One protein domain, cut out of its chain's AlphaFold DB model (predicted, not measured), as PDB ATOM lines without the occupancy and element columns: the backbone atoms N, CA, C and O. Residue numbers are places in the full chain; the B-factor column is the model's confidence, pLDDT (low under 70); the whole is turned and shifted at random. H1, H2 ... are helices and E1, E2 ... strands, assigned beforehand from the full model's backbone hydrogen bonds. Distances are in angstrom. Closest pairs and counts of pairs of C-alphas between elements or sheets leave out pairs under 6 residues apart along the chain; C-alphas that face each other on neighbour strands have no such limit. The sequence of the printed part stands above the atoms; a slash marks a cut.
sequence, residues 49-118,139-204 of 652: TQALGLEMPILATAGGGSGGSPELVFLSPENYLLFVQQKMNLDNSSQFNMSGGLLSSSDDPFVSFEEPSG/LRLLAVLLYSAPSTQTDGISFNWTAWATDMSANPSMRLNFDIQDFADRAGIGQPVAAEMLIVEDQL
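This is residues 49 to 118 and 139 to 204 of the 652 residues of an uncharacterized protein of Valsa malicola (UniProt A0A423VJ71). The main picture is one strongly twisted sheet, curled like part of a barrel, in which the long strands E5 and E6 run side by side and the short hairpin of E3 and E4 continues the sheet from E5. The short helices H2 and H3 only graze this sheet and H1 is not on it, close to H2 but not clearly touching, while E2, apart from H1, H2 and H3, makes a small flap with residues 95 to 96, which pair with its residues 59 to 60. The printed part has 136 residues, with six named strands and three named helices in the order E1 E2 E3 E4 E5 H1 H2 H3 E6; the mixed sheet is ordered E1 E6 E5 E3 E4. The class is mixed, helices and strands, though under half of the residues are in named elements. The whole is compact, with a radius of gyration of the C-alphas of 14.9 A and spans of 51 by 36 by 24 A.

Start with E6, residues 192 to 202, and E5, residues 139 to 147: they are antiparallel neighbours, with N 142 and O 198 2.9 A apart. On the other side of E5 look for E3, residues 71 to 75, antiparallel to it, where N 73 and O 145 are 2.9 A apart. E3 forms a hairpin with the edge strand E4, residues 81 to 85, and N 74 and O 83 are 3.0 A apart. At the other edge E1, residues 49 to 52, is parallel to E6, with N 52 and O 201 3.1 A apart. From edge to edge the strands' lines turn by 87 degrees. E2, residues 58 to 62, pairs with no named strand, but its residues 59 to 60 pair antiparallel with residues 95 to 96. H2, residues 172 to 175, only grazes the sheet; the closest C-alphas of E4 and H2 are those of Leu 81 and Arg 175, 4.7 A apart. H3, residues 180 to 187, also only grazes it, with its residues 180 to 184. H1, residues 161 to 170, is not on the sheet, and is apart from H3, only just, at 8.1 A. In H1 and H3 every O i to N i+4 pair is within hydrogen-bond range; H2 is too short for such a pair.

Find C-alpha 49 at (-18.715, 35.882, -22.177), where E1 begins. E5 starts at C-alpha 139, (-11.744, 37.077, -16.746), and is 25.9 A long. E6 is 27.3 A long and ends at C-alpha 202, (-16.360, 39.936, -12.823). H1 is 14.0 A long.

The C-alphas farthest apart, those of Asp 155 and Leu 204, are 51.1 A apart. Residues 119 to 138 are not printed, and C-alphas 118 and 139 are 16.2 A apart across this cut. Look for the long link from E5 to H1, residues 148 to 160. The mean pLDDT of the printed part is 73.7; 55 residues are under 70, among them residues 49 to 58 and 92 to 110.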
ATOM      1  N   THR A  49     -19.390  34.808 -22.911       35.22
ATOM      2  CA  THR A  49     -18.715  35.882 -22.177       35.22
ATOM      3  C   THR A  49     -19.788  36.870 -21.743       35.22
ATOM      4  O   THR A  49     -20.305  37.631 -22.559       35.22
ATOM      5  N   GLN A  50     -20.168  36.802 -20.470       36.84
ATOM      6  CA  GLN A  50     -21.151  37.686 -19.849       36.84
ATOM      7  C   GLN A  50     -20.667  38.065 -18.448       36.84
ATOM      8  O   GLN A  50     -19.983  37.284 -17.777       36.84
ATOM      9  N   ALA A  51     -21.004  39.283 -18.032       39.28
ATOM     10  CA  ALA A  51     -20.624  39.808 -16.733       39.28
ATOM     11  C   ALA A  51     -21.659  39.381 -15.690       39.28
ATOM     12  O   ALA A  51     -22.828  39.757 -15.787       39.28
ATOM     13  N   LEU A  52     -21.234  38.606 -14.693       42.56
ATOM     14  CA  LEU A  52     -22.139  38.005 -13.714       42.56
ATOM     15  C   LEU A  52     -22.430  38.927 -12.523       42.56
ATOM     16  O   LEU A  52     -21.528  39.263 -11.755       42.56
ATOM     17  N   GLY A  53     -23.716  39.208 -12.296       45.44
ATOM     18  CA  GLY A  53     -24.254  39.080 -10.941       45.44
ATOM     19  C   GLY A  53     -24.203  37.597 -10.553       45.44
ATOM     20  O   GLY A  53     -24.380  36.744 -11.419       45.44
ATOM     21  N   LEU A  54     -23.890  37.285  -9.292       51.22
ATOM     22  CA  LEU A  54     -23.304  36.002  -8.844       51.22
ATOM     23  C   LEU A  54     -24.275  34.796  -8.795       51.22
ATOM     24  O   LEU A  54     -24.183  33.933  -7.926       51.22
ATOM     25  N   GLU A  55     -25.195  34.722  -9.749       57.25
ATOM     26  CA  GLU A  55     -26.041  33.566 -10.017       57.25
ATOM     27  C   GLU A  55     -25.249  32.452 -10.719       57.25
ATOM     28  O   GLU A  55     -24.444  32.699 -11.621       57.25
ATOM     29  N   MET A  56     -25.479  31.200 -10.312       60.78
ATOM     30  CA  MET A  56     -24.843  30.050 -10.956       60.78
ATOM     31  C   MET A  56     -25.338  29.876 -12.410       60.78
ATOM     32  O   MET A  56     -26.538  30.003 -12.659       60.78
ATOM     33  N   PRO A  57     -24.447  29.543 -13.367       64.75
ATOM     34  CA  PRO A  57     -24.776  29.467 -14.792       64.75
ATOM     35  C   PRO A  57     -25.794  28.361 -15.096       64.75
ATOM     36  O   PRO A  57     -25.762  27.297 -14.487       64.75
ATOM     37  N   ILE A  58     -26.673  28.573 -16.076       68.31
ATOM     38  CA  ILE A  58     -27.663  27.565 -16.485       68.31
ATOM     39  C   ILE A  58     -26.971  26.540 -17.389       68.31
ATOM     40  O   ILE A  58     -26.392  26.916 -18.409       68.31
ATOM     41  N   LEU A  59     -27.067  25.248 -17.060       70.19
ATOM     42  CA  LEU A  59     -26.537  24.165 -17.896       70.19
ATOM     43  C   LEU A  59     -27.662  23.374 -18.569       70.19
ATOM     44  O   LEU A  59     -28.401  22.642 -17.918       70.19
ATOM     45  N   ALA A  60     -27.772  23.458 -19.891       68.69
ATOM     46  CA  ALA A  60     -28.609  22.560 -20.676       68.69
ATOM     47  C   ALA A  60     -27.811  21.296 -21.031       68.69
ATOM     48  O   ALA A  60     -26.889  21.363 -21.844       68.69
ATOM     49  N   THR A  61     -28.141  20.136 -20.456       65.81
ATOM     50  CA  THR A  61     -27.444  18.890 -20.820       65.81
ATOM     51  C   THR A  61     -28.104  18.228 -22.021       65.81
ATOM     52  O   THR A  61     -29.240  17.763 -21.929       65.81
ATOM     53  N   ALA A  62     -27.383  18.104 -23.133       62.41
ATOM     54  CA  ALA A  62     -27.832  17.276 -24.249       62.41
ATOM     55  C   ALA A  62     -27.323  15.841 -24.048       62.41
ATOM     56  O   ALA A  62     -26.206  15.502 -24.440       62.41
ATOM     57  N   GLY A  63     -28.143  15.005 -23.410       63.06
ATOM     58  CA  GLY A  63     -27.876  13.585 -23.188       63.06
ATOM     59  C   GLY A  63     -29.170  12.779 -23.254       63.06
ATOM     60  O   GLY A  63     -30.197  13.212 -22.745       63.06
ATOM     61  N   GLY A  64     -29.134  11.614 -23.906       58.12
ATOM     62  CA  GLY A  64     -30.249  10.669 -23.842       58.12
ATOM     63  C   GLY A  64     -30.243   9.972 -22.485       58.12
ATOM     64  O   GLY A  64     -29.237   9.343 -22.165       58.12
ATOM     65  N   GLY A  65     -31.332  10.081 -21.719       55.81
ATOM     66  CA  GLY A  65     -31.441   9.599 -20.334       55.81
ATOM     67  C   GLY A  65     -31.327   8.078 -20.148       55.81
ATOM     68  O   GLY A  65     -32.305   7.402 -19.830       55.81
ATOM     69  N   SER A  66     -30.128   7.519 -20.328       53.38
ATOM     70  CA  SER A  66     -29.763   6.200 -19.818       53.38
ATOM     71  C   SER A  66     -29.702   6.260 -18.289       53.38
ATOM     72  O   SER A  66     -29.130   7.181 -17.719       53.38
ATOM     73  N   GLY A  67     -30.322   5.290 -17.610       60.06
ATOM     74  CA  GLY A  67     -30.688   5.376 -16.185       60.06
ATOM     75  C   GLY A  67     -29.560   5.348 -15.140       60.06
ATOM     76  O   GLY A  67     -29.815   4.932 -14.014       60.06
ATOM     77  N   GLY A  68     -28.334   5.747 -15.483       64.50
ATOM     78  CA  GLY A  68     -27.301   6.098 -14.510       64.50
ATOM     79  C   GLY A  68     -27.301   7.610 -14.306       64.50
ATOM     80  O   GLY A  68     -27.001   8.340 -15.242       64.50
ATOM     81  N   SER A  69     -27.639   8.080 -13.106       74.12
ATOM     82  CA  SER A  69     -27.780   9.510 -12.791       74.12
ATOM     83  C   SER A  69     -26.404  10.178 -12.595       74.12
ATOM     84  O   SER A  69     -25.762   9.895 -11.582       74.12
ATOM     85  N   PRO A  70     -25.910  11.016 -13.531       75.56
ATOM     86  CA  PRO A  70     -24.539  11.524 -13.503       75.56
ATOM     87  C   PRO A  70     -24.272  12.558 -12.406       75.56
ATOM     88  O   PRO A  70     -25.173  13.058 -11.727       75.56
ATOM     89  N   GLU A  71     -22.995  12.893 -12.272       77.75
ATOM     90  CA  GLU A  71     -22.454  13.790 -11.255       77.75
ATOM     91  C   GLU A  71     -21.737  14.974 -11.908       77.75
ATOM     92  O   GLU A  71     -21.187  14.854 -13.003       77.75
ATOM     93  N   LEU A  72     -21.757  16.129 -11.250       76.56
ATOM     94  CA  LEU A  72     -21.328  17.409 -11.807       76.56
ATOM     95  C   LEU A  72     -20.443  18.155 -10.814       76.56
ATOM     96  O   LEU A  72     -20.836  18.359  -9.666       76.56
ATOM     97  N   VAL A  73     -19.270  18.585 -11.278       79.06
ATOM     98  CA  VAL A  73     -18.225  19.226 -10.472       79.06
ATOM     99  C   VAL A  73     -17.791  20.542 -11.119       79.06
ATOM    100  O   VAL A  73     -17.552  20.595 -12.327       79.06
ATOM    101  N   PHE A  74     -17.644  21.595 -10.309       80.88
ATOM    102  CA  PHE A  74     -17.129  22.898 -10.744       80.88
ATOM    103  C   PHE A  74     -15.812  23.228 -10.057       80.88
ATOM    104  O   PHE A  74     -15.716  23.201  -8.826       80.88
ATOM    105  N   LEU A  75     -14.824  23.612 -10.863       81.38
ATOM    106  CA  LEU A  75     -13.481  23.964 -10.420       81.38
ATOM    107  C   LEU A  75     -13.099  25.367 -10.902       81.38
ATOM    108  O   LEU A  75     -13.374  25.752 -12.042       81.38
ATOM    109  N   SER A  76     -12.396  26.115 -10.054       81.25
ATOM    110  CA  SER A  76     -11.627  27.279 -10.500       81.25
ATOM    111  C   SER A  76     -10.333  26.843 -11.224       81.25
ATOM    112  O   SER A  76      -9.907  25.693 -11.087       81.25
ATOM    113  N   PRO A  77      -9.628  27.750 -11.928       73.38
ATOM    114  CA  PRO A  77      -8.357  27.454 -12.606       73.38
ATOM    115  C   PRO A  77      -7.190  27.239 -11.634       73.38
ATOM    116  O   PRO A  77      -6.084  26.906 -12.051       73.38
ATOM    117  N   GLU A  78      -7.430  27.495 -10.350       80.44
ATOM    118  CA  GLU A  78      -6.490  27.351  -9.238       80.44
ATOM    119  C   GLU A  78      -6.805  26.073  -8.434       80.44
ATOM    120  O   GLU A  78      -6.403  25.935  -7.281       80.44
ATOM    121  N   ASN A  79      -7.553  25.145  -9.050       86.81
ATOM    122  CA  ASN A  79      -8.084  23.925  -8.450       86.81
ATOM    123  C   ASN A  79      -8.847  24.211  -7.144       86.81
ATOM    124  O   ASN A  79      -8.650  23.526  -6.142       86.81
ATOM    125  N   TYR A  80      -9.697  25.246  -7.132       89.88
ATOM    126  CA  TYR A  80     -10.633  25.468  -6.027       89.88
ATOM    127  C   TYR A  80     -11.982  24.806  -6.318       89.88
ATOM    128  O   TYR A  80     -12.588  25.098  -7.351       89.88
ATOM    129  N   LEU A  81     -12.450  23.937  -5.420       91.00
ATOM    130  CA  LEU A  81     -13.744  23.263  -5.539       91.00
ATOM    131  C   LEU A  81     -14.899  24.216  -5.200       91.00
ATOM    132  O   LEU A  81     -15.064  24.622  -4.050       91.00
ATOM    133  N   LEU A  82     -15.722  24.538  -6.198       88.69
ATOM    134  CA  LEU A  82     -16.823  25.495  -6.059       88.69
ATOM    135  C   LEU A  82     -18.159  24.820  -5.731       88.69
ATOM    136  O   LEU A  82     -18.888  25.308  -4.870       88.69
ATOM    137  N   PHE A  83     -18.480  23.714  -6.410       88.31
ATOM    138  CA  PHE A  83     -19.778  23.035  -6.318       88.31
ATOM    139  C   PHE A  83     -19.672  21.559  -6.719       88.31
ATOM    140  O   PHE A  83     -18.929  21.236  -7.651       88.31
ATOM    141  N   VAL A  84     -20.453  20.690  -6.061       89.94
ATOM    142  CA  VAL A  84     -20.682  19.292  -6.479       89.94
ATOM    143  C   VAL A  84     -22.142  18.886  -6.285       89.94
ATOM    144  O   VAL A  84     -22.658  18.927  -5.164       89.94
ATOM    145  N   GLN A  85     -22.754  18.386  -7.361       87.19
ATOM    146  CA  GLN A  85     -24.034  17.674  -7.343       87.19
ATOM    147  C   GLN A  85     -23.836  16.217  -7.776       87.19
ATOM    148  O   GLN A  85     -23.164  15.943  -8.767       87.19
ATOM    149  N   GLN A  86     -24.486  15.289  -7.075       84.69
ATOM    150  CA  GLN A  86     -24.613  13.890  -7.496       84.69
ATOM    151  C   GLN A  86     -26.008  13.598  -8.048       84.69
ATOM    152  O   GLN A  86     -26.964  14.323  -7.763       84.69
ATOM    153  N   LYS A  87     -26.131  12.459  -8.742       80.75
ATOM    154  CA  LYS A  87     -27.402  11.848  -9.153       80.75
ATOM    155  C   LYS A  87     -28.351  12.816  -9.864       80.75
ATOM    156  O   LYS A  87     -29.563  12.794  -9.641       80.75
ATOM    157  N   MET A  88     -27.817  13.665 -10.735       79.50
ATOM    158  CA  MET A  88     -28.655  14.541 -11.544       79.50
ATOM    159  C   MET A  88     -29.554  13.694 -12.443       79.50
ATOM    160  O   MET A  88     -29.106  12.723 -13.054       79.50
ATOM    161  N   ASN A  89     -30.830  14.052 -12.536       77.38
ATOM    162  CA  ASN A  89     -31.754  13.382 -13.440       77.38
ATOM    163  C   ASN A  89     -31.713  14.077 -14.806       77.38
ATOM    164  O   ASN A  89     -32.453  15.033 -15.020       77.38
ATOM    165  N   LEU A  90     -30.827  13.635 -15.709       74.00
ATOM    166  CA  LEU A  90     -30.817  14.147 -17.083       74.00
ATOM    167  C   LEU A  90     -31.989  13.532 -17.863       74.00
ATOM    168  O   LEU A  90     -31.859  12.441 -18.425       74.00
ATOM    169  N   ASP A  91     -33.122  14.228 -17.933       71.88
ATOM    170  CA  ASP A  91     -34.058  14.002 -19.032       71.88
ATOM    171  C   ASP A  91     -33.640  14.816 -20.268       71.88
ATOM    172  O   ASP A  91     -32.902  15.801 -20.181       71.88
ATOM    173  N   ASN A  92     -34.119  14.414 -21.447       66.00
ATOM    174  CA  ASN A  92     -33.732  15.019 -22.727       66.00
ATOM    175  C   ASN A  92     -34.205  16.488 -22.898       66.00
ATOM    176  O   ASN A  92     -34.015  17.073 -23.965       66.00
ATOM    177  N   SER A  93     -34.856  17.065 -21.885       64.88
ATOM    178  CA  SER A  93     -35.346  18.446 -21.800       64.88
ATOM    179  C   SER A  93     -34.737  19.232 -20.627       64.88
ATOM    180  O   SER A  93     -35.074  20.401 -20.436       64.88
ATOM    181  N   SER A  94     -33.836  18.622 -19.849       62.12
ATOM    182  CA  SER A  94     -33.338  19.174 -18.591       62.12
ATOM    183  C   SER A  94     -32.365  20.335 -18.805       62.12
ATOM    184  O   SER A  94     -31.172  20.161 -19.065       62.12
ATOM    185  N   GLN A  95     -32.893  21.548 -18.646       66.12
ATOM    186  CA  GLN A  95     -32.102  22.738 -18.353       66.12
ATOM    187  C   GLN A  95     -31.925  22.838 -16.838       66.12
ATOM    188  O   GLN A  95     -32.865  23.148 -16.107       66.12
ATOM    189  N   PHE A  96     -30.710  22.584 -16.365       64.44
ATOM    190  CA  PHE A  96     -30.322  22.774 -14.976       64.44
ATOM    191  C   PHE A  96     -30.153  24.265 -14.719       64.44
ATOM    192  O   PHE A  96     -29.063  24.820 -14.869       64.44
ATOM    193  N   ASN A  97     -31.254  24.929 -14.350       63.94
ATOM    194  CA  ASN A  97     -31.159  26.268 -13.797       63.94
ATOM    195  C   ASN A  97     -30.561  26.191 -12.391       63.94
ATOM    196  O   ASN A  97     -31.246  25.919 -11.405       63.94
ATOM    197  N   MET A  98     -29.264  26.454 -12.322       60.75
ATOM    198  CA  MET A  98     -28.506  26.400 -11.087       60.75
ATOM    199  C   MET A  98     -28.750  27.617 -10.178       60.75
ATOM    200  O   MET A  98     -28.488  27.525  -8.980       60.75
ATOM    201  N   SER A  99     -29.281  28.737 -10.692       54.22
ATOM    202  CA  SER A  99     -29.464  29.957  -9.892       54.22
ATOM    203  C   SER A  99     -30.643  29.907  -8.913       54.22
ATOM    204  O   SER A  99     -30.682  30.669  -7.951       54.22
ATOM    205  N   GLY A 100     -31.572  28.961  -9.094       50.31
ATOM    206  CA  GLY A 100     -32.749  28.793  -8.234       50.31
ATOM    207  C   GLY A 100     -32.561  27.898  -7.002       50.31
ATOM    208  O   GLY A 100     -33.539  27.644  -6.303       50.31
ATOM    209  N   GLY A 101     -31.363  27.348  -6.764       44.88
ATOM    210  CA  GLY A 101     -31.122  26.364  -5.692       44.88
ATOM    211  C   GLY A 101     -31.853  25.024  -5.874       44.88
ATOM    212  O   GLY A 101     -31.865  24.204  -4.963       44.88
ATOM    213  N   LEU A 102     -32.461  24.802  -7.044       43.66
ATOM    214  CA  LEU A 102     -33.278  23.639  -7.382       43.66
ATOM    215  C   LEU A 102     -32.800  23.024  -8.699       43.66
ATOM    216  O   LEU A 102     -33.448  23.133  -9.742       43.66
ATOM    217  N   LEU A 103     -31.671  22.319  -8.627       51.31
ATOM    218  CA  LEU A 103     -31.457  21.196  -9.538       51.31
ATOM    219  C   LEU A 103     -32.572  20.181  -9.250       51.31
ATOM    220  O   LEU A 103     -32.862  19.902  -8.091       51.31
ATOM    221  N   SER A 104     -33.220  19.640 -10.279       46.75
ATOM    222  CA  SER A 104     -34.400  18.768 -10.138       46.75
ATOM    223  C   SER A 104     -34.080  17.337  -9.661       46.75
ATOM    224  O   SER A 104     -34.858  16.407  -9.887       46.75
ATOM    225  N   SER A 105     -32.943  17.148  -8.988       52.12
ATOM    226  CA  SER A 105     -32.649  15.964  -8.183       52.12
ATOM    227  C   SER A 105     -33.519  15.938  -6.920       52.12
ATOM    228  O   SER A 105     -33.878  16.971  -6.363       52.12
ATOM    229  N   SER A 106     -33.828  14.738  -6.426       50.06
ATOM    230  CA  SER A 106     -34.424  14.532  -5.092       50.06
ATOM    231  C   SER A 106     -33.449  14.794  -3.939       50.06
ATOM    232  O   SER A 106     -33.846  14.754  -2.775       50.06
ATOM    233  N   ASP A 107     -32.178  14.997  -4.275       57.00
ATOM    234  CA  ASP A 107     -31.034  14.995  -3.378       57.00
ATOM    235  C   ASP A 107     -30.384  16.388  -3.436       57.00
ATOM    236  O   ASP A 107     -30.014  16.851  -4.524       57.00
ATOM    237  N   ASP A 108     -30.250  17.033  -2.273       55.50
ATOM    238  CA  ASP A 108     -29.619  18.350  -2.104       55.50
ATOM    239  C   ASP A 108     -28.166  18.383  -2.637       55.50
ATOM    240  O   ASP A 108     -27.485  17.348  -2.660       55.50
ATOM    241  N   PRO A 109     -27.637  19.562  -3.020       59.41
ATOM    242  CA  PRO A 109     -26.236  19.707  -3.409       59.41
ATOM    243  C   PRO A 109     -25.294  19.405  -2.242       59.41
ATOM    244  O   PRO A 109     -25.250  20.121  -1.240       59.41
ATOM    245  N   PHE A 110     -24.493  18.351  -2.403       67.00
ATOM    246  CA  PHE A 110     -23.566  17.856  -1.382       67.00
ATOM    247  C   PHE A 110     -22.453  18.857  -1.060       67.00
ATOM    248  O   PHE A 110     -22.043  18.973   0.092       67.00
ATOM    249  N   VAL A 111     -21.977  19.601  -2.059       72.06
ATOM    250  CA  VAL A 111     -21.116  20.767  -1.844       72.06
ATOM    251  C   VAL A 111     -21.842  21.967  -2.427       72.06
ATOM    252  O   VAL A 111     -21.839  22.174  -3.641       72.06
ATOM    253  N   SER A 112     -22.485  22.735  -1.545       74.81
ATOM    254  CA  SER A 112     -23.139  23.992  -1.899       74.81
ATOM    255  C   SER A 112     -22.149  24.968  -2.531       74.81
ATOM    256  O   SER A 112     -20.961  24.991  -2.183       74.81
ATOM    257  N   PHE A 113     -22.667  25.779  -3.460       72.88
ATOM    258  CA  PHE A 113     -21.889  26.797  -4.153       72.88
ATOM    259  C   PHE A 113     -21.376  27.812  -3.135       72.88
ATOM    260  O   PHE A 113     -22.145  28.584  -2.563       72.88
ATOM    261  N   GLU A 114     -20.071  27.774  -2.895       66.88
ATOM    262  CA  GLU A 114     -19.382  28.773  -2.091       66.88
ATOM    263  C   GLU A 114     -18.856  29.832  -3.052       66.88
ATOM    264  O   GLU A 114     -17.994  29.547  -3.889       66.88
ATOM    265  N   GLU A 115     -19.382  31.057  -2.958       63.50
ATOM    266  CA  GLU A 115     -18.765  32.173  -3.663       63.50
ATOM    267  C   GLU A 115     -17.318  32.310  -3.148       63.50
ATOM    268  O   GLU A 115     -17.137  32.438  -1.932       63.50
ATOM    269  N   PRO A 116     -16.291  32.325  -4.026       56.16
ATOM    270  CA  PRO A 116     -14.871  32.426  -3.662       56.16
ATOM    271  C   PRO A 116     -14.479  33.846  -3.188       56.16
ATOM    272  O   PRO A 116     -13.547  34.493  -3.682       56.16
ATOM    273  N   SER A 117     -15.223  34.323  -2.194       47.97
ATOM    274  CA  SER A 117     -15.225  35.641  -1.575       47.97
ATOM    275  C   SER A 117     -14.002  35.811  -0.666       47.97
ATOM    276  O   SER A 117     -14.014  35.561   0.534       47.97
ATOM    277  N   GLY A 118     -12.891  36.224  -1.279       50.25
ATOM    278  CA  GLY A 118     -11.605  36.444  -0.603       50.25
ATOM    279  C   GLY A 118     -10.414  35.809  -1.319       50.25
ATOM    280  O   GLY A 118      -9.300  36.315  -1.208       50.25
ATOM    281  N   LEU A 139     -11.259  38.311 -16.136       62.66
ATOM    282  CA  LEU A 139     -11.744  37.077 -16.746       62.66
ATOM    283  C   LEU A 139     -11.465  35.914 -15.793       62.66
ATOM    284  O   LEU A 139     -10.326  35.458 -15.656       62.66
ATOM    285  N   ARG A 140     -12.516  35.437 -15.132       71.75
ATOM    286  CA  ARG A 140     -12.508  34.244 -14.291       71.75
ATOM    287  C   ARG A 140     -12.878  33.057 -15.182       71.75
ATOM    288  O   ARG A 140     -14.010  32.935 -15.638       71.75
ATOM    289  N   LEU A 141     -11.910  32.194 -15.470       81.31
ATOM    290  CA  LEU A 141     -12.181  30.912 -16.129       81.31
ATOM    291  C   LEU A 141     -12.812  29.964 -15.098       81.31
ATOM    292  O   LEU A 141     -12.357  29.938 -13.959       81.31
ATOM    293  N   LEU A 142     -13.822  29.184 -15.477       85.38
ATOM    294  CA  LEU A 142     -14.392  28.113 -14.650       85.38
ATOM    295  C   LEU A 142     -14.427  26.820 -15.462       85.38
ATOM    296  O   LEU A 142     -14.870  26.835 -16.609       85.38
ATOM    297  N   ALA A 143     -13.977  25.713 -14.875       88.88
ATOM    298  CA  ALA A 143     -14.079  24.390 -15.478       88.88
ATOM    299  C   ALA A 143     -15.304  23.656 -14.922       88.88
ATOM    300  O   ALA A 143     -15.478  23.545 -13.708       88.88
ATOM    301  N   VAL A 144     -16.137  23.156 -15.829       89.62
ATOM    302  CA  VAL A 144     -17.339  22.366 -15.558       89.62
ATOM    303  C   VAL A 144     -17.067  20.945 -16.027       89.62
ATOM    304  O   VAL A 144     -16.724  20.746 -17.192       89.62
ATOM    305  N   LEU A 145     -17.204  19.961 -15.140       91.25
ATOM    306  CA  LEU A 145     -16.916  18.554 -15.423       91.25
ATOM    307  C   LEU A 145     -18.128  17.691 -15.069       91.25
ATOM    308  O   LEU A 145     -18.590  17.704 -13.930       91.25
ATOM    309  N   LEU A 146     -18.627  16.935 -16.046       90.62
ATOM    310  CA  LEU A 146     -19.722  15.980 -15.878       90.62
ATOM    311  C   LEU A 146     -19.160  14.560 -15.940       90.62
ATOM    312  O   LEU A 146     -18.468  14.214 -16.895       90.62
ATOM    313  N   TYR A 147     -19.503  13.728 -14.963       90.06
ATOM    314  CA  TYR A 147     -19.091  12.329 -14.846       90.06
ATOM    315  C   TYR A 147     -20.302  11.405 -14.974       90.06
ATOM    316  O   TYR A 147     -21.378  11.699 -14.454       90.06
ATOM    317  N   SER A 148     -20.141  10.267 -15.648       85.56
ATOM    318  CA  SER A 148     -21.151   9.203 -15.631       85.56
ATOM    319  C   SER A 148     -21.248   8.568 -14.247       85.56
ATOM    320  O   SER A 148     -20.226   8.359 -13.597       85.56
ATOM    321  N   ALA A 149     -22.453   8.150 -13.850       76.00
ATOM    322  CA  ALA A 149     -22.615   7.258 -12.706       76.00
ATOM    323  C   ALA A 149     -21.744   5.987 -12.873       76.00
ATOM    324  O   ALA A 149     -21.674   5.459 -13.992       76.00
ATOM    325  N   PRO A 150     -21.125   5.453 -11.800       71.88
ATOM    326  CA  PRO A 150     -20.319   4.235 -11.876       71.88
ATOM    327  C   PRO A 150     -21.135   3.056 -12.428       71.88
ATOM    328  O   PRO A 150     -22.077   2.586 -11.792       71.88
ATOM    329  N   SER A 151     -20.764   2.549 -13.607       64.38
ATOM    330  CA  SER A 151     -21.487   1.451 -14.274       64.38
ATOM    331  C   SER A 151     -21.415   0.128 -13.502       64.38
ATOM    332  O   SER A 151     -22.332  -0.688 -13.585       64.38
ATOM    333  N   THR A 152     -20.346  -0.059 -12.726       61.72
ATOM    334  CA  THR A 152     -20.169  -1.135 -11.747       61.72
ATOM    335  C   THR A 152     -19.413  -0.597 -10.528       61.72
ATOM    336  O   THR A 152     -18.190  -0.743 -10.441       61.72
ATOM    337  N   GLN A 153     -20.113   0.024  -9.570       59.16
ATOM    338  CA  GLN A 153     -19.527   0.236  -8.241       59.16
ATOM    339  C   GLN A 153     -19.202  -1.147  -7.659       59.16
ATOM    340  O   GLN A 153     -20.087  -1.985  -7.517       59.16
ATOM    341  N   THR A 154     -17.919  -1.427  -7.428       59.09
ATOM    342  CA  THR A 154     -17.468  -2.784  -7.087       59.09
ATOM    343  C   THR A 154     -17.886  -3.125  -5.659       59.09
ATOM    344  O   THR A 154     -17.530  -2.398  -4.729       59.09
ATOM    345  N   ASP A 155     -18.634  -4.223  -5.498       56.12
ATOM    346  CA  ASP A 155     -19.240  -4.664  -4.235       56.12
ATOM    347  C   ASP A 155     -18.211  -4.758  -3.092       56.12
ATOM    348  O   ASP A 155     -17.502  -5.753  -2.936       56.12
ATOM    349  N   GLY A 156     -18.126  -3.699  -2.282       65.12
ATOM    350  CA  GLY A 156     -17.196  -3.604  -1.154       65.12
ATOM    351  C   GLY A 156     -16.683  -2.195  -0.846       65.12
ATOM    352  O   GLY A 156     -16.352  -1.934   0.307       65.12
ATOM    353  N   ILE A 157     -16.644  -1.280  -1.826       64.00
ATOM    354  CA  ILE A 157     -16.200   0.112  -1.613       64.00
ATOM    355  C   ILE A 157     -17.222   1.088  -2.207       64.00
ATOM    356  O   ILE A 157     -17.134   1.488  -3.366       64.00
ATOM    357  N   SER A 158     -18.197   1.487  -1.390       79.06
ATOM    358  CA  SER A 158     -19.053   2.642  -1.668       79.06
ATOM    359  C   SER A 158     -18.421   3.906  -1.083       79.06
ATOM    360  O   SER A 158     -18.110   3.972   0.109       79.06
ATOM    361  N   PHE A 159     -18.219   4.927  -1.915       86.38
ATOM    362  CA  PHE A 159     -17.712   6.215  -1.448       86.38
ATOM    363  C   PHE A 159     -18.735   6.888  -0.522       86.38
ATOM    364  O   PHE A 159     -19.913   7.020  -0.862       86.38
ATOM    365  N   ASN A 160     -18.297   7.316   0.667       89.62
ATOM    366  CA  ASN A 160     -19.178   7.942   1.650       89.62
ATOM    367  C   ASN A 160     -19.339   9.440   1.363       89.62
ATOM    368  O   ASN A 160     -18.761  10.297   2.034       89.62
ATOM    369  N   TRP A 161     -20.166   9.727   0.360       86.12
ATOM    370  CA  TRP A 161     -20.528  11.070  -0.080       86.12
ATOM    371  C   TRP A 161     -20.974  12.002   1.050       86.12
ATOM    372  O   TRP A 161     -20.572  13.161   1.074       86.12
ATOM    373  N   THR A 162     -21.768  11.507   2.003       86.00
ATOM    374  CA  THR A 162     -22.262  12.311   3.131       86.00
ATOM    375  C   THR A 162     -21.137  12.695   4.093       86.00
ATOM    376  O   THR A 162     -21.090  13.842   4.532       86.00
ATOM    377  N   ALA A 163     -20.209  11.781   4.396       89.38
ATOM    378  CA  ALA A 163     -19.039  12.105   5.214       89.38
ATOM    379  C   ALA A 163     -18.123  13.105   4.493       89.38
ATOM    380  O   ALA A 163     -17.834  14.161   5.044       89.38
ATOM    381  N   TRP A 164     -17.772  12.839   3.232       90.69
ATOM    382  CA  TRP A 164     -16.912  13.723   2.437       90.69
ATOM    383  C   TRP A 164     -17.491  15.142   2.279       90.69
ATOM    384  O   TRP A 164     -16.764  16.124   2.421       90.69
ATOM    385  N   ALA A 165     -18.805  15.269   2.071       86.69
ATOM    386  CA  ALA A 165     -19.511  16.551   2.055       86.69
ATOM    387  C   ALA A 165     -19.503  17.261   3.422       86.69
ATOM    388  O   ALA A 165     -19.329  18.480   3.500       86.69
ATOM    389  N   THR A 166     -19.648  16.500   4.511       87.19
ATOM    390  CA  THR A 166     -19.537  17.024   5.883       87.19
ATOM    391  C   THR A 166     -18.123  17.544   6.147       87.19
ATOM    392  O   THR A 166     -17.966  18.639   6.676       87.19
ATOM    393  N   ASP A 167     -17.089  16.826   5.708       90.06
ATOM    394  CA  ASP A 167     -15.700  17.259   5.861       90.06
ATOM    395  C   ASP A 167     -15.394  18.500   4.994       90.06
ATOM    396  O   ASP A 167     -14.768  19.446   5.470       90.06
ATOM    397  N   MET A 168     -15.887  18.554   3.748       88.75
ATOM    398  CA  MET A 168     -15.729  19.698   2.825       88.75
ATOM    399  C   MET A 168     -16.460  20.978   3.262       88.75
ATOM    400  O   MET A 168     -16.079  22.079   2.854       88.75
ATOM    401  N   SER A 169     -17.507  20.851   4.080       85.19
ATOM    402  CA  SER A 169     -18.226  21.984   4.679       85.19
ATOM    403  C   SER A 169     -17.676  22.363   6.058       85.19
ATOM    404  O   SER A 169     -17.612  23.547   6.382       85.19
ATOM    405  N   ALA A 170     -17.195  21.395   6.847       88.88
ATOM    406  CA  ALA A 170     -16.503  21.645   8.111       88.88
ATOM    407  C   ALA A 170     -15.086  22.221   7.923       88.88
ATOM    408  O   ALA A 170     -14.585  22.917   8.808       88.88
ATOM    409  N   ASN A 171     -14.434  21.947   6.787       90.06
ATOM    410  CA  ASN A 171     -13.095  22.433   6.473       90.06
ATOM    411  C   ASN A 171     -12.978  22.966   5.025       90.06
ATOM    412  O   ASN A 171     -12.446  22.270   4.152       90.06
ATOM    413  N   PRO A 172     -13.360  24.236   4.773       86.19
ATOM    414  CA  PRO A 172     -13.224  24.875   3.460       86.19
ATOM    415  C   PRO A 172     -11.796  24.892   2.893       86.19
ATOM    416  O   PRO A 172     -11.622  25.037   1.686       86.19
ATOM    417  N   SER A 173     -10.751  24.694   3.714       90.06
ATOM    418  CA  SER A 173      -9.377  24.601   3.197       90.06
ATOM    419  C   SER A 173      -9.129  23.353   2.342       90.06
ATOM    420  O   SER A 173      -8.238  23.383   1.501       90.06
ATOM    421  N   MET A 174      -9.948  22.298   2.464       90.12
ATOM    422  CA  MET A 174      -9.872  21.125   1.578       90.12
ATOM    423  C   MET A 174     -10.393  21.395   0.162       90.12
ATOM    424  O   MET A 174     -10.120  20.615  -0.748       90.12
ATOM    425  N   ARG A 175     -11.111  22.507  -0.045       90.94
ATOM    426  CA  ARG A 175     -11.496  22.968  -1.382       90.94
ATOM    427  C   ARG A 175     -10.306  23.561  -2.144       90.94
ATOM    428  O   ARG A 175     -10.387  23.648  -3.359       90.94
ATOM    429  N   LEU A 176      -9.218  23.971  -1.475       91.12
ATOM    430  CA  LEU A 176      -8.012  24.544  -2.098       91.12
ATOM    431  C   LEU A 176      -7.048  23.458  -2.584       91.12
ATOM    432  O   LEU A 176      -6.662  22.583  -1.812       91.12
ATOM    433  N   ASN A 177      -6.553  23.591  -3.818       91.25
ATOM    434  CA  ASN A 177      -5.711  22.584  -4.483       91.25
ATOM    435  C   ASN A 177      -6.416  21.218  -4.596       91.25
ATOM    436  O   ASN A 177      -5.778  20.174  -4.478       91.25
ATOM    437  N   PHE A 178      -7.732  21.235  -4.798       93.50
ATOM    438  CA  PHE A 178      -8.564  20.048  -4.920       93.50
ATOM    439  C   PHE A 178      -8.125  19.192  -6.115       93.50
ATOM    440  O   PHE A 178      -8.236  19.609  -7.272       93.50
ATOM    441  N   ASP A 179      -7.622  17.992  -5.830       93.62
ATOM    442  CA  ASP A 179      -7.241  17.029  -6.856       93.62
ATOM    443  C   ASP A 179      -8.484  16.281  -7.352       93.62
ATOM    444  O   ASP A 179      -9.031  15.393  -6.696       93.62
ATOM    445  N   ILE A 180      -8.938  16.684  -8.537       91.81
ATOM    446  CA  ILE A 180     -10.101  16.114  -9.210       91.81
ATOM    447  C   ILE A 180      -9.905  14.642  -9.610       91.81
ATOM    448  O   ILE A 180     -10.893  13.917  -9.687       91.81
ATOM    449  N   GLN A 181      -8.669  14.181  -9.839       91.88
ATOM    450  CA  GLN A 181      -8.398  12.789 -10.215       91.88
ATOM    451  C   GLN A 181      -8.377  11.889  -8.971       91.88
ATOM    452  O   GLN A 181      -9.067  10.876  -8.958       91.88
ATOM    453  N   ASP A 182      -7.710  12.298  -7.882       92.56
ATOM    454  CA  ASP A 182      -7.786  11.588  -6.587       92.56
ATOM    455  C   ASP A 182      -9.232  11.514  -6.064       92.56
ATOM    456  O   ASP A 182      -9.663  10.480  -5.553       92.56
ATOM    457  N   PHE A 183     -10.022  12.575  -6.253       91.75
ATOM    458  CA  PHE A 183     -11.461  12.540  -6.001       91.75
ATOM    459  C   PHE A 183     -12.196  11.541  -6.906       91.75
ATOM    460  O   PHE A 183     -12.952  10.714  -6.393       91.75
ATOM    461  N   ALA A 184     -11.982  11.588  -8.224       90.44
ATOM    462  CA  ALA A 184     -12.712  10.749  -9.172       90.44
ATOM    463  C   ALA A 184     -12.396   9.248  -9.014       90.44
ATOM    464  O   ALA A 184     -13.307   8.416  -9.083       90.44
ATOM    465  N   ASP A 185     -11.139   8.909  -8.718       89.12
ATOM    466  CA  ASP A 185     -10.696   7.548  -8.399       89.12
ATOM    467  C   ASP A 185     -11.301   7.054  -7.075       89.12
ATOM    468  O   ASP A 185     -11.803   5.931  -7.007       89.12
ATOM    469  N   ARG A 186     -11.326   7.890  -6.022       88.69
ATOM    470  CA  ARG A 186     -11.939   7.529  -4.727       88.69
ATOM    471  C   ARG A 186     -13.455   7.383  -4.807       88.69
ATOM    472  O   ARG A 186     -14.006   6.490  -4.167       88.69
ATOM    473  N   ALA A 187     -14.123   8.251  -5.563       88.19
ATOM    474  CA  ALA A 187     -15.560   8.186  -5.806       88.19
ATOM    475  C   ALA A 187     -15.945   7.004  -6.720       88.19
ATOM    476  O   ALA A 187     -17.075   6.514  -6.664       88.19
ATOM    477  N   GLY A 188     -15.001   6.515  -7.535       88.50
ATOM    478  CA  GLY A 188     -15.214   5.443  -8.509       88.50
ATOM    479  C   GLY A 188     -15.956   5.896  -9.773       88.50
ATOM    480  O   GLY A 188     -16.499   5.060 -10.493       88.50
ATOM    481  N   ILE A 189     -16.000   7.207 -10.031       86.56
ATOM    482  CA  ILE A 189     -16.773   7.842 -11.118       86.56
ATOM    483  C   ILE A 189     -16.011   7.891 -12.450       86.56
ATOM    484  O   ILE A 189     -16.597   8.154 -13.499       86.56
ATOM    485  N   GLY A 190     -14.713   7.574 -12.427       87.38
ATOM    486  CA  GLY A 190     -13.887   7.427 -13.622       87.38
ATOM    487  C   GLY A 190     -13.568   8.759 -14.300       87.38
ATOM    488  O   GLY A 190     -13.265   9.744 -13.638       87.38
ATOM    489  N   GLN A 191     -13.590   8.783 -15.633       89.88
ATOM    490  CA  GLN A 191     -13.220   9.963 -16.421       89.88
ATOM    491  C   GLN A 191     -14.453  10.798 -16.823       89.88
ATOM    492  O   GLN A 191     -15.535  10.233 -17.009       89.88
ATOM    493  N   PRO A 192     -14.315  12.131 -16.974       90.19
ATOM    494  CA  PRO A 192     -15.436  13.001 -17.307       90.19
ATOM    495  C   PRO A 192     -15.967  12.713 -18.718       90.19
ATOM    496  O   PRO A 192     -15.214  12.566 -19.681       90.19
ATOM    497  N   VAL A 193     -17.292  12.662 -18.844       90.00
ATOM    498  CA  VAL A 193     -18.029  12.344 -20.081       90.00
ATOM    499  C   VAL A 193     -18.392  13.584 -20.902       90.00
ATOM    500  O   VAL A 193     -18.721  13.476 -22.091       90.00
ATOM    501  N   ALA A 194     -18.314  14.756 -20.270       89.00
ATOM    502  CA  ALA A 194     -18.296  16.067 -20.902       89.00
ATOM    503  C   ALA A 194     -17.510  17.061 -20.031       89.00
ATOM    504  O   ALA A 194     -17.484  16.946 -18.804       89.00
ATOM    505  N   ALA A 195     -16.895  18.050 -20.678       89.62
ATOM    506  CA  ALA A 195     -16.190  19.145 -20.027       89.62
ATOM    507  C   ALA A 195     -16.462  20.460 -20.772       89.62
ATOM    508  O   ALA A 195     -16.395  20.497 -22.003       89.62
ATOM    509  N   GLU A 196     -16.733  21.534 -20.036       86.81
ATOM    510  CA  GLU A 196     -16.935  22.883 -20.573       86.81
ATOM    511  C   GLU A 196     -16.101  23.900 -19.780       86.81
ATOM    512  O   GLU A 196     -15.791  23.700 -18.605       86.81
ATOM    513  N   MET A 197     -15.690  24.983 -20.443       85.75
ATOM    514  CA  MET A 197     -14.881  26.044 -19.848       85.75
ATOM    515  C   MET A 197     -15.585  27.383 -20.042       85.75
ATOM    516  O   MET A 197     -15.596  27.935 -21.144       85.75
ATOM    517  N   LEU A 198     -16.168  27.896 -18.962       81.94
ATOM    518  CA  LEU A 198     -16.908  29.153 -18.950       81.94
ATOM    519  C   LEU A 198     -15.949  30.325 -18.707       81.94
ATOM    520  O   LEU A 198     -14.988  30.197 -17.944       81.94
ATOM    521  N   ILE A 199     -16.221  31.473 -19.333       80.06
ATOM    522  CA  ILE A 199     -15.525  32.733 -19.053       80.06
ATOM    523  C   ILE A 199     -16.509  33.661 -18.343       80.06
ATOM    524  O   ILE A 199     -17.359  34.289 -18.969       80.06
ATOM    525  N   VAL A 200     -16.377  33.726 -17.023       74.56
ATOM    526  CA  VAL A 200     -17.113  34.656 -16.170       74.56
ATOM    527  C   VAL A 200     -16.349  35.969 -16.129       74.56
ATOM    528  O   VAL A 200     -15.207  36.012 -15.667       74.56
ATOM    529  N   GLU A 201     -16.971  37.051 -16.586       67.94
ATOM    530  CA  GLU A 201     -16.449  38.382 -16.295       67.94
ATOM    531  C   GLU A 201     -16.968  38.826 -14.927       67.94
ATOM    532  O   GLU A 201     -18.163  38.765 -14.633       67.94
ATOM    533  N   ASP A 202     -16.045  39.255 -14.074       59.34
ATOM    534  CA  ASP A 202     -16.360  39.936 -12.823       59.34
ATOM    535  C   ASP A 202     -17.140  41.221 -13.142       59.34
ATOM    536  O   ASP A 202     -16.603  42.091 -13.840       59.34
ATOM    537  N   GLN A 203     -18.383  41.366 -12.660       54.81
ATOM    538  CA  GLN A 203     -19.070  42.653 -12.756       54.81
ATOM    539  C   GLN A 203     -18.334  43.674 -11.888       54.81
ATOM    540  O   GLN A 203     -18.618  43.859 -10.703       54.81
ATOM    541  N   LEU A 204     -17.434  44.419 -12.534       49.28
ATOM    542  CA  LEU A 204     -17.138  45.787 -12.147       49.28
ATOM    543  C   LEU A 204     -18.450  46.566 -12.211       49.28
ATOM    544  O   LEU A 204     -18.818  47.136 -13.237       49.28
TER     545      LEU A 204